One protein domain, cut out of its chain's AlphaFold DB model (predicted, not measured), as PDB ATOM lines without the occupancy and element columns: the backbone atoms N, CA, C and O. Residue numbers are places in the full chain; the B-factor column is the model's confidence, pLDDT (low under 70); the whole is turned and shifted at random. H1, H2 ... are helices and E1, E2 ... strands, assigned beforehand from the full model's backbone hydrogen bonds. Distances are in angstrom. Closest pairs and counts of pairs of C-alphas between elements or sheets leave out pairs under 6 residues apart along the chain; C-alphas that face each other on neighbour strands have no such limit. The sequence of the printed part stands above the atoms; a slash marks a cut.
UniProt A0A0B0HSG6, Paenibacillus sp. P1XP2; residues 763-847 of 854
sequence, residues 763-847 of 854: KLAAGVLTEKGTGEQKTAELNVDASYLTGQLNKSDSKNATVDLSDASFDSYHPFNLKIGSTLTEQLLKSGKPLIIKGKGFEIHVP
ATOM      1  N   LYS A 763      95.152  82.164 146.648       85.56
ATOM      2  CA  LYS A 763      96.088  81.916 145.548       85.56
ATOM      3  C   LYS A 763      95.376  81.195 144.405       85.56
ATOM      4  O   LYS A 763      94.886  80.089 144.605       85.56
ATOM      5  N   LEU A 764      95.371  81.816 143.229       86.75
ATOM      6  CA  LEU A 764      94.939  81.225 141.961       86.75
ATOM      7  C   LEU A 764      96.162  80.903 141.093       86.75
ATOM      8  O   LEU A 764      97.281  81.339 141.388       86.75
ATOM      9  N   ALA A 765      95.958  80.164 140.004       84.31
ATOM     10  CA  ALA A 765      97.003  79.797 139.055       84.31
ATOM     11  C   ALA A 765      97.727  81.037 138.507       84.31
ATOM     12  O   ALA A 765      98.955  81.103 138.562       84.31
ATOM     13  N   ALA A 766      96.971  82.039 138.048       85.50
ATOM     14  CA  ALA A 766      97.511  83.261 137.456       85.50
ATOM     15  C   ALA A 766      98.009  84.320 138.461       85.50
ATOM     16  O   ALA A 766      98.690  85.261 138.050       85.50
ATOM     17  N   GLY A 767      97.676  84.236 139.756       88.94
ATOM     18  CA  GLY A 767      97.915  85.358 140.670       88.94
ATOM     19  C   GLY A 767      97.362  85.205 142.087       88.94
ATOM     20  O   GLY A 767      97.040  84.107 142.537       88.94
ATOM     21  N   VAL A 768      97.260  86.320 142.813       89.12
ATOM     22  CA  VAL A 768      96.632  86.386 144.148       89.12
ATOM     23  C   VAL A 768      95.322  87.168 144.070       89.12
ATOM     24  O   VAL A 768      95.323  88.347 143.709       89.12
ATOM     25  N   LEU A 769      94.216  86.509 144.417       88.62
ATOM     26  CA  LEU A 769      92.877  87.084 144.488       88.62
ATOM     27  C   LEU A 769      92.643  87.706 145.867       88.62
ATOM     28  O   LEU A 769      92.668  87.016 146.883       88.62
ATOM     29  N   THR A 770      92.375  89.004 145.902       90.25
ATOM     30  CA  THR A 770      92.047  89.753 147.122       90.25
ATOM     31  C   THR A 770      90.570  90.119 147.118       90.25
ATOM     32  O   THR A 770      90.124  90.832 146.224       90.25
ATOM     33  N   GLU A 771      89.816  89.648 148.108       88.56
ATOM     34  CA  GLU A 771      88.369  89.870 148.229       88.56
ATOM     35  C   GLU A 771      88.060  91.037 149.182       88.56
ATOM     36  O   GLU A 771      88.777  91.254 150.164       88.56
ATOM     37  N   LYS A 772      86.979  91.782 148.925       82.06
ATOM     38  CA  LYS A 772      86.445  92.817 149.830       82.06
ATOM     39  C   LYS A 772      84.918  92.840 149.796       82.06
ATOM     40  O   LYS A 772      84.329  92.725 148.726       82.06
ATOM     41  N   GLY A 773      84.294  93.083 150.948       73.81
ATOM     42  CA  GLY A 773      82.834  93.123 151.091       73.81
ATOM     43  C   GLY A 773      82.210  91.752 151.378       73.81
ATOM     44  O   GLY A 773      82.902  90.737 151.463       73.81
ATOM     45  N   THR A 774      80.891  91.741 151.559       61.75
ATOM     46  CA  THR A 774      80.077  90.561 151.896       61.75
ATOM     47  C   THR A 774      78.724  90.646 151.188       61.75
ATOM     48  O   THR A 774      78.192  91.745 151.044       61.75
ATOM     49  N   GLY A 775      78.142  89.509 150.797       63.31
ATOM     50  CA  GLY A 775      76.870  89.477 150.059       63.31
ATOM     51  C   GLY A 775      77.007  90.017 148.631       63.31
ATOM     52  O   GLY A 775      78.048  89.845 148.005       63.31
ATOM     53  N   GLU A 776      75.979  90.696 148.125       52.97
ATOM     54  CA  GLU A 776      75.928  91.234 146.751       52.97
ATOM     55  C   GLU A 776      76.957  92.351 146.479       52.97
ATOM     56  O   GLU A 776      77.297  92.626 145.334       52.97
ATOM     57  N   GLN A 777      77.514  92.957 147.533       62.81
ATOM     58  CA  GLN A 777      78.607  93.939 147.471       62.81
ATOM     59  C   GLN A 777      80.003  93.280 147.521       62.81
ATOM     60  O   GLN A 777      81.002  93.937 147.831       62.81
ATOM     61  N   LYS A 778      80.105  91.962 147.295       77.94
ATOM     62  CA  LYS A 778      81.390  91.257 147.287       77.94
ATOM     63  C   LYS A 778      82.153  91.589 146.004       77.94
ATOM     64  O   LYS A 778      81.698  91.330 144.898       77.94
ATOM     65  N   THR A 779      83.350  92.133 146.164       83.44
ATOM     66  CA  THR A 779      84.261  92.525 145.082       83.44
ATOM     67  C   THR A 779      85.552  91.724 145.175       83.44
ATOM     68  O   THR A 779      85.919  91.245 146.256       83.44
ATOM     69  N   ALA A 780      86.278  91.601 144.063       88.12
ATOM     70  CA  ALA A 780      87.623  91.036 144.083       88.12
ATOM     71  C   ALA A 780      88.606  91.785 143.174       88.12
ATOM     72  O   ALA A 780      88.220  92.391 142.176       88.12
ATOM     73  N   GLU A 781      89.892  91.725 143.520       90.00
ATOM     74  CA  GLU A 781      91.022  92.148 142.687       90.00
ATOM     75  C   GLU A 781      92.038  91.000 142.598       90.00
ATOM     76  O   GLU A 781      92.657  90.641 143.604       90.00
ATOM     77  N   LEU A 782      92.220  90.434 141.403       90.00
ATOM     78  CA  LEU A 782      93.266  89.464 141.090       90.00
ATOM     79  C   LEU A 782      94.515  90.190 140.590       90.00
ATOM     80  O   LEU A 782      94.534  90.724 139.480       90.00
ATOM     81  N   ASN A 783      95.580  90.162 141.387       87.56
ATOM     82  CA  ASN A 783      96.892  90.651 140.977       87.56
ATOM     83  C   ASN A 783      97.663  89.512 140.298       87.56
ATOM     84  O   ASN A 783      97.970  88.511 140.948       87.56
ATOM     85  N   VAL A 784      97.957  89.658 139.001       87.44
ATOM     86  CA  VAL A 784      98.654  88.642 138.193       87.44
ATOM     87  C   VAL A 784     100.123  88.539 138.610       87.44
ATOM     88  O   VAL A 784     100.844  89.539 138.657       87.44
ATOM     89  N   ASP A 785     100.584  87.317 138.875       83.31
ATOM     90  CA  ASP A 785     101.974  87.033 139.223       83.31
ATOM     91  C   ASP A 785     102.892  87.308 138.021       83.31
ATOM     92  O   ASP A 785     102.749  86.691 136.964       83.31
ATOM     93  N   ALA A 786     103.916  88.151 138.192       74.31
ATOM     94  CA  ALA A 786     104.889  88.417 137.127       74.31
ATOM     95  C   ALA A 786     105.517  87.120 136.578       74.31
ATOM     96  O   ALA A 786     105.559  86.905 135.367       74.31
ATOM     97  N   SER A 787     105.904  86.201 137.468       75.12
ATOM     98  CA  SER A 787     106.488  84.900 137.117       75.12
ATOM     99  C   SER A 787     105.580  83.992 136.283       75.12
ATOM    100  O   SER A 787     106.104  83.154 135.549       75.12
ATOM    101  N   TYR A 788     104.254  84.149 136.361       80.56
ATOM    102  CA  TYR A 788     103.296  83.314 135.629       80.56
ATOM    103  C   TYR A 788     103.354  83.567 134.113       80.56
ATOM    104  O   TYR A 788     103.333  82.632 133.308       80.56
ATOM    105  N   LEU A 789     103.507  84.835 133.717       76.31
ATOM    106  CA  LEU A 789     103.616  85.234 132.314       76.31
ATOM    107  C   LEU A 789     105.069  85.332 131.821       76.31
ATOM    108  O   LEU A 789     105.321  84.973 130.672       76.31
ATOM    109  N   THR A 790     106.051  85.726 132.649       73.88
ATOM    110  CA  THR A 790     107.467  85.837 132.221       73.88
ATOM    111  C   THR A 790     107.989  84.550 131.556       73.88
ATOM    112  O   THR A 790     108.738  84.618 130.579       73.88
ATOM    113  N   GLY A 791     107.563  83.367 132.019       69.75
ATOM    114  CA  GLY A 791     107.933  82.081 131.410       69.75
ATOM    115  C   GLY A 791     107.361  81.840 130.003       69.75
ATOM    116  O   GLY A 791     107.977  81.131 129.210       69.75
ATOM    117  N   GLN A 792     106.216  82.439 129.671       78.50
ATOM    118  CA  GLN A 792     105.579  82.359 128.349       78.50
ATOM    119  C   GLN A 792     106.151  83.419 127.396       78.50
ATOM    120  O   GLN A 792     106.436  83.152 126.225       78.50
ATOM    121  N   LEU A 793     106.417  84.616 127.923       77.62
ATOM    122  CA  LEU A 793     107.007  85.727 127.177       77.62
ATOM    123  C   LEU A 793     108.413  85.382 126.668       77.62
ATOM    124  O   LEU A 793     108.701  85.614 125.495       77.62
ATOM    125  N   ASN A 794     109.235  84.722 127.490       72.06
ATOM    126  CA  ASN A 794     110.614  84.354 127.146       72.06
ATOM    127  C   ASN A 794     110.757  83.117 126.228       72.06
ATOM    128  O   ASN A 794     111.865  82.821 125.783       72.06
ATOM    129  N   LYS A 795     109.673  82.387 125.934       76.31
ATOM    130  CA  LYS A 795     109.681  81.237 125.012       76.31
ATOM    131  C   LYS A 795     109.608  81.693 123.554       76.31
ATOM    132  O   LYS A 795     108.620  82.307 123.158       76.31
ATOM    133  N   SER A 796     110.618  81.385 122.740       61.47
ATOM    134  CA  SER A 796     110.686  81.792 121.322       61.47
ATOM    135  C   SER A 796     109.620  81.148 120.424       61.47
ATOM    136  O   SER A 796     109.314  81.666 119.359       61.47
ATOM    137  N   ASP A 797     109.069  80.017 120.857       64.88
ATOM    138  CA  ASP A 797     108.047  79.194 120.202       64.88
ATOM    139  C   ASP A 797     106.603  79.579 120.581       64.88
ATOM    140  O   ASP A 797     105.650  79.223 119.889       64.88
ATOM    141  N   SER A 798     106.423  80.332 121.668       67.56
ATOM    142  CA  SER A 798     105.106  80.737 122.157       67.56
ATOM    143  C   SER A 798     104.591  81.949 121.369       67.56
ATOM    144  O   SER A 798     105.104  83.053 121.537       67.56
ATOM    145  N   LYS A 799     103.593  81.740 120.496       74.94
ATOM    146  CA  LYS A 799     103.006  82.791 119.635       74.94
ATOM    147  C   LYS A 799     102.310  83.907 120.428       74.94
ATOM    148  O   LYS A 799     102.436  85.074 120.077       74.94
ATOM    149  N   ASN A 800     101.622  83.532 121.505       82.19
ATOM    150  CA  ASN A 800     100.815  84.405 122.360       82.19
ATOM    151  C   ASN A 800     101.273  84.248 123.821       82.19
ATOM    152  O   ASN A 800     101.993  83.306 124.142       82.19
ATOM    153  N   ALA A 801     100.829  85.127 124.712       87.00
ATOM    154  CA  ALA A 801     100.957  84.963 126.158       87.00
ATOM    155  C   ALA A 801      99.562  84.778 126.769       87.00
ATOM    156  O   ALA A 801      98.662  85.537 126.427       87.00
ATOM    157  N   THR A 802      99.358  83.803 127.656       88.50
ATOM    158  CA  THR A 802      98.022  83.444 128.161       88.50
ATOM    159  C   THR A 802      97.914  83.592 129.679       88.50
ATOM    160  O   THR A 802      98.730  83.058 130.432       88.50
ATOM    161  N   VAL A 803      96.870  84.291 130.126       88.44
ATOM    162  CA  VAL A 803      96.394  84.355 131.512       88.44
ATOM    163  C   VAL A 803      95.168  83.456 131.625       88.44
ATOM    164  O   VAL A 803      94.118  83.793 131.085       88.44
ATOM    165  N   ASP A 804      95.300  82.314 132.298       87.44
ATOM    166  CA  ASP A 804      94.172  81.419 132.564       87.44
ATOM    167  C   ASP A 804      93.552  81.741 133.930       87.44
ATOM    168  O   ASP A 804      94.232  81.705 134.957       87.44
ATOM    169  N   LEU A 805      92.267  82.090 133.910       89.69
ATOM    170  CA  LEU A 805      91.421  82.439 135.048       89.69
ATOM    171  C   LEU A 805      90.295  81.413 135.253       89.69
ATOM    172  O   LEU A 805      89.310  81.701 135.931       89.69
ATOM    173  N   SER A 806      90.390  80.223 134.657       86.81
ATOM    174  CA  SER A 806      89.352  79.181 134.749       86.81
ATOM    175  C   SER A 806      89.124  78.658 136.180       86.81
ATOM    176  O   SER A 806      88.117  77.997 136.447       86.81
ATOM    177  N   ASP A 807      90.032  78.961 137.110       87.88
ATOM    178  CA  ASP A 807      89.923  78.682 138.544       87.88
ATOM    179  C   ASP A 807      89.265  79.816 139.362       87.88
ATOM    180  O   ASP A 807      88.997  79.630 140.549       87.88
ATOM    181  N   ALA A 808      88.925  80.954 138.743       84.88
ATOM    182  CA  ALA A 808      88.167  82.032 139.375       84.88
ATOM    183  C   ALA A 808      86.640  81.809 139.290       84.88
ATOM    184  O   ALA A 808      86.093  81.441 138.249       84.88
ATOM    185  N   SER A 809      85.933  82.082 140.392       83.56
ATOM    186  CA  SER A 809      84.463  82.029 140.475       83.56
ATOM    187  C   SER A 809      83.843  83.401 140.195       83.56
ATOM    188  O   SER A 809      83.428  84.087 141.126       83.56
ATOM    189  N   PHE A 810      83.822  83.828 138.930       80.88
ATOM    190  CA  PHE A 810      83.364  85.167 138.521       80.88
ATOM    191  C   PHE A 810      81.968  85.537 139.046       80.88
ATOM    192  O   PHE A 810      81.792  86.642 139.553       80.88
ATOM    193  N   ASP A 811      81.031  84.585 139.048       79.12
ATOM    194  CA  ASP A 811      79.640  84.749 139.512       79.12
ATOM    195  C   ASP A 811      79.517  85.138 141.000       79.12
ATOM    196  O   ASP A 811      78.435  85.447 141.483       79.12
ATOM    197  N   SER A 812      80.618  85.097 141.757       79.38
ATOM    198  CA  SER A 812      80.672  85.482 143.171       79.38
ATOM    199  C   SER A 812      81.140  86.925 143.416       79.38
ATOM    200  O   SER A 812      81.322  87.279 144.584       79.38
ATOM    201  N   TYR A 813      81.409  87.733 142.375       80.56
ATOM    202  CA  TYR A 813      82.038  89.056 142.532       80.56
ATOM    203  C   TYR A 813      81.524  90.132 141.568       80.56
ATOM    204  O   TYR A 813      81.610  89.991 140.346       80.56
ATOM    205  N   HIS A 814      81.109  91.276 142.113       82.56
ATOM    206  CA  HIS A 814      80.569  92.406 141.355       82.56
ATOM    207  C   HIS A 814      81.174  93.741 141.849       82.56
ATOM    208  O   HIS A 814      80.656  94.327 142.799       82.56
ATOM    209  N   PRO A 815      82.263  94.264 141.240       74.69
ATOM    210  CA  PRO A 815      83.037  93.714 140.121       74.69
ATOM    211  C   PRO A 815      84.172  92.750 140.529       74.69
ATOM    212  O   PRO A 815      84.691  92.777 141.651       74.69
ATOM    213  N   PHE A 816      84.626  91.965 139.548       86.38
ATOM    214  CA  PHE A 816      85.915  91.270 139.545       86.38
ATOM    215  C   PHE A 816      86.940  92.087 138.745       86.38
ATOM    216  O   PHE A 816      86.751  92.332 137.556       86.38
ATOM    217  N   ASN A 817      88.044  92.491 139.371       85.19
ATOM    218  CA  ASN A 817      89.089  93.300 138.744       85.19
ATOM    219  C   ASN A 817      90.324  92.442 138.444       85.19
ATOM    220  O   ASN A 817      90.883  91.828 139.353       85.19
ATOM    221  N   LEU A 818      90.798  92.438 137.196       87.44
ATOM    222  CA  LEU A 818      92.089  91.849 136.830       87.44
ATOM    223  C   LEU A 818      93.162  92.939 136.780       87.44
ATOM    224  O   LEU A 818      92.994  93.951 136.105       87.44
ATOM    225  N   LYS A 819      94.291  92.717 137.456       86.69
ATOM    226  CA  LYS A 819      95.371  93.697 137.562       86.69
ATOM    227  C   LYS A 819      96.710  93.114 137.140       86.69
ATOM    228  O   LYS A 819      97.267  92.229 137.790       86.69
ATOM    229  N   ILE A 820      97.237  93.664 136.053       85.19
ATOM    230  CA  ILE A 820      98.565  93.366 135.519       85.19
ATOM    231  C   ILE A 820      99.506  94.487 135.978       85.19
ATOM    232  O   ILE A 820      99.279  95.660 135.685       85.19
ATOM    233  N   GLY A 821     100.541  94.136 136.743       79.06
ATOM    234  CA  GLY A 821     101.517  95.109 137.247       79.06
ATOM    235  C   GLY A 821     102.368  95.718 136.127       79.06
ATOM    236  O   GLY A 821     102.692  95.036 135.156       79.06
ATOM    237  N   SER A 822     102.791  96.976 136.284       76.81
ATOM    238  CA  SER A 822     103.529  97.742 135.259       76.81
ATOM    239  C   SER A 822     104.746  97.009 134.683       76.81
ATOM    240  O   SER A 822     104.905  96.952 133.467       76.81
ATOM    241  N   THR A 823     105.555  96.364 135.529       76.25
ATOM    242  CA  THR A 823     106.710  95.553 135.101       76.25
ATOM    243  C   THR A 823     106.322  94.410 134.161       76.25
ATOM    244  O   THR A 823     107.096  94.045 133.278       76.25
ATOM    245  N   LEU A 824     105.133  93.829 134.335       79.44
ATOM    246  CA  LEU A 824     104.645  92.751 133.484       79.44
ATOM    247  C   LEU A 824     104.052  93.293 132.176       79.44
ATOM    248  O   LEU A 824     104.298  92.721 131.116       79.44
ATOM    249  N   THR A 825     103.376  94.442 132.231       80.94
ATOM    250  CA  THR A 825     102.938  95.202 131.050       80.94
ATOM    251  C   THR A 825     104.122  95.587 130.155       80.94
ATOM    252  O   THR A 825     104.056  95.413 128.941       80.94
ATOM    253  N   GLU A 826     105.245  96.027 130.730       79.12
ATOM    254  CA  GLU A 826     106.482  96.309 129.984       79.12
ATOM    255  C   GLU A 826     107.060  95.060 129.298       79.12
ATOM    256  O   GLU A 826     107.496  95.133 128.147       79.12
ATOM    257  N   GLN A 827     107.043  93.898 129.966       79.38
ATOM    258  CA  GLN A 827     107.494  92.638 129.362       79.38
ATOM    259  C   GLN A 827     106.569  92.176 128.227       79.38
ATOM    260  O   GLN A 827     107.063  91.726 127.194       79.38
ATOM    261  N   LEU A 828     105.249  92.319 128.394       81.38
ATOM    262  CA  LEU A 828     104.248  92.043 127.360       81.38
ATOM    263  C   LEU A 828     104.493  92.908 126.119       81.38
ATOM    264  O   LEU A 828     104.720  92.365 125.037       81.38
ATOM    265  N   LEU A 829     104.572  94.231 126.290       80.25
ATOM    266  CA  LEU A 829     104.850  95.182 125.207       80.25
ATOM    267  C   LEU A 829     106.180  94.884 124.500       80.25
ATOM    268  O   LEU A 829     106.238  94.872 123.273       80.25
ATOM    269  N   LYS A 830     107.243  94.583 125.257       80.06
ATOM    270  CA  LYS A 830     108.558  94.245 124.692       80.06
ATOM    271  C   LYS A 830     108.571  92.910 123.938       80.06
ATOM    272  O   LYS A 830     109.404  92.730 123.053       80.06
ATOM    273  N   SER A 831     107.687  91.974 124.284       80.88
ATOM    274  CA  SER A 831     107.615  90.665 123.624       80.88
ATOM    275  C   SER A 831     106.997  90.716 122.223       80.88
ATOM    276  O   SER A 831     107.255  89.815 121.429       80.88
ATOM    277  N   GLY A 832     106.173  91.731 121.930       79.50
ATOM    278  CA  GLY A 832     105.404  91.816 120.683       79.50
ATOM    279  C   GLY A 832     104.343  90.717 120.513       79.50
ATOM    280  O   GLY A 832     103.854  90.521 119.404       79.50
ATOM    281  N   LYS A 833     104.000  89.981 121.579       83.06
ATOM    282  CA  LYS A 833     103.026  88.880 121.554       83.06
ATOM    283  C   LYS A 833     101.632  89.360 121.968       83.06
ATOM    284  O   LYS A 833     101.538  90.126 122.929       83.06
ATOM    285  N   PRO A 834     100.553  88.882 121.321       84.00
ATOM    286  CA  PRO A 834      99.195  89.068 121.820       84.00
ATOM    287  C   PRO A 834      99.027  88.447 123.210       84.00
ATOM    288  O   PRO A 834      99.591  87.387 123.497       84.00
ATOM    289  N   LEU A 835      98.220  89.089 124.051       88.19
ATOM    290  CA  LEU A 835      97.803  88.579 125.350       88.19
ATOM    291  C   LEU A 835      96.406  87.963 125.221       88.19
ATOM    292  O   LEU A 835      95.479  88.608 124.746       88.19
ATOM    293  N   ILE A 836      96.253  86.725 125.673       87.69
ATOM    294  CA  ILE A 836      94.974  86.028 125.783       87.69
ATOM    295  C   ILE A 836      94.605  85.945 127.261       87.69
ATOM    296  O   ILE A 836      95.419  85.504 128.070       87.69
ATOM    297  N   ILE A 837      93.386  86.337 127.622       89.75
ATOM    298  CA  ILE A 837      92.830  86.151 128.964       89.75
ATOM    299  C   ILE A 837      91.662  85.178 128.836       89.75
ATOM    300  O   ILE A 837      90.654  85.501 128.215       89.75
ATOM    301  N   LYS A 838      91.800  83.982 129.403       86.94
ATOM    302  CA  LYS A 838      90.813  82.904 129.303       86.94
ATOM    303  C   LYS A 838      90.107  82.703 130.638       86.94
ATOM    304  O   LYS A 838      90.754  82.748 131.679       86.94
ATOM    305  N   GLY A 839      88.808  82.442 130.612       85.50
ATOM    306  CA  GLY A 839      88.033  82.027 131.778       85.50
ATOM    307  C   GLY A 839      87.002  80.960 131.416       85.50
ATOM    308  O   GLY A 839      86.933  80.483 130.282       85.50
ATOM    309  N   LYS A 840      86.166  80.581 132.386       79.50
ATOM    310  CA  LYS A 840      85.029  79.689 132.126       79.50
ATOM    311  C   LYS A 840      84.017  80.403 131.228       79.50
ATOM    312  O   LYS A 840      83.412  81.380 131.649       79.50
ATOM    313  N   GLY A 841      83.852  79.907 130.003       73.25
ATOM    314  CA  GLY A 841      82.887  80.436 129.034       73.25
ATOM    315  C   GLY A 841      83.331  81.682 128.261       73.25
ATOM    316  O   GLY A 841      82.533  82.195 127.486       73.25
ATOM    317  N   PHE A 842      84.570  82.169 128.419       78.56
ATOM    318  CA  PHE A 842      85.059  83.330 127.661       78.56
ATOM    319  C   PHE A 842      86.563  83.275 127.353       78.56
ATOM    320  O   PHE A 842      87.357  82.697 128.097       78.56
ATOM    321  N   GLU A 843      86.962  83.947 126.273       81.00
ATOM    322  CA  GLU A 843      88.358  84.199 125.914       81.00
ATOM    323  C   GLU A 843      88.480  85.621 125.338       81.00
ATOM    324  O   GLU A 843      87.749  85.994 124.424       81.00
ATOM    325  N   ILE A 844      89.361  86.443 125.911       79.06
ATOM    326  CA  ILE A 844      89.585  87.843 125.525       79.06
ATOM    327  C   ILE A 844      90.957  87.943 124.866       79.06
ATOM    328  O   ILE A 844      91.975  87.621 125.483       79.06
ATOM    329  N   HIS A 845      90.991  88.439 123.630       83.94
ATOM    330  CA  HIS A 845      92.219  88.639 122.866       83.94
ATOM    331  C   HIS A 845      92.623  90.115 122.890       83.94
ATOM    332  O   HIS A 845      91.963  90.965 122.300       83.94
ATOM    333  N   VAL A 846      93.741  90.417 123.545       79.94
ATOM    334  CA  VAL A 846      94.385  91.732 123.527       79.94
ATOM    335  C   VAL A 846      95.525  91.679 122.500       79.94
ATOM    336  O   VAL A 846      96.519  90.977 122.728       79.94
ATOM    337  N   PRO A 847      95.413  92.365 121.348       78.44
ATOM    338  CA  PRO A 847      96.431  92.311 120.305       78.44
ATOM    339  C   PRO A 847      97.755  92.928 120.771       78.44
ATOM    340  O   PRO A 847      97.795  93.810 121.632       78.44
TER     341      PRO A 847
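AT A GLANCE: This is residues 763 to 847 of the 854 residues of a protein of Paenibacillus sp. P1XP2 (UniProt A0A0B0HSG6). Two small three-stranded sheets, E1 E2 E4 and E3 E5 E6, make an elongated body, with helices H1 and H2 side by side at one end and the turn of the E1 and E2 hairpin at the other. From the first sheet the chain passes through H1 to the second, returns by a long link, and passes again through H2. The 85 printed residues hold two named helices and six named strands, in the order E1 E2 H1 E3 E4 H2 E5 E6, class mixed, helices and strands. Both sheets are mixed; the whole is compact, radius of gyration of the C-alphas 13.6 A, spanning 45 by 26 by 19 A.

HOW THE PARTS SIT: Begin at E2, residues 779 to 784, an inner strand. It forms an antiparallel hairpin with E1, residues 767 to 772, N 770 and O 781 being 2.8 A apart. Its parallel neighbour is E4, residues 816 to 819, with N 782 and O 817 at 2.8 A. In the other sheet E5, residues 835 to 839, is parallel to E3, residues 801 to 804, with N 803 and O 836 at 2.8 A. E5 also forms an antiparallel hairpin with E6, residues 842 to 846, with N 844 and O 837 at 2.8 A. H1, residues 786 to 793, only grazes this sheet, with residues 788 to 793. H1 touches H2, residues 822 to 831, the same way at a shallow tilt of 4 degrees, closest at C-alphas Ala 786 and Leu 824, 5.7 A. Every O i to N i+4 pair is within hydrogen-bond range in H2, 2 of 4 in H1.

IN THESE COORDINATES: Find C-alpha 767 at (97.915, 85.358, 140.670); from there E1 runs 16.5 A. E2 spans 16.4 A and H2 14.2 A. E6 ends at C-alpha 846, (94.385, 91.732, 123.527).

THE WHOLE: Look to Gly 775 and Ser 796 for the C-alphas farthest apart, 45.0 A. The printed part has no cut; the link from E3 to E4 is long. Mean pLDDT of the printed part is 80.7, under 70 at residues 774 to 777, 791 and 796 to 798.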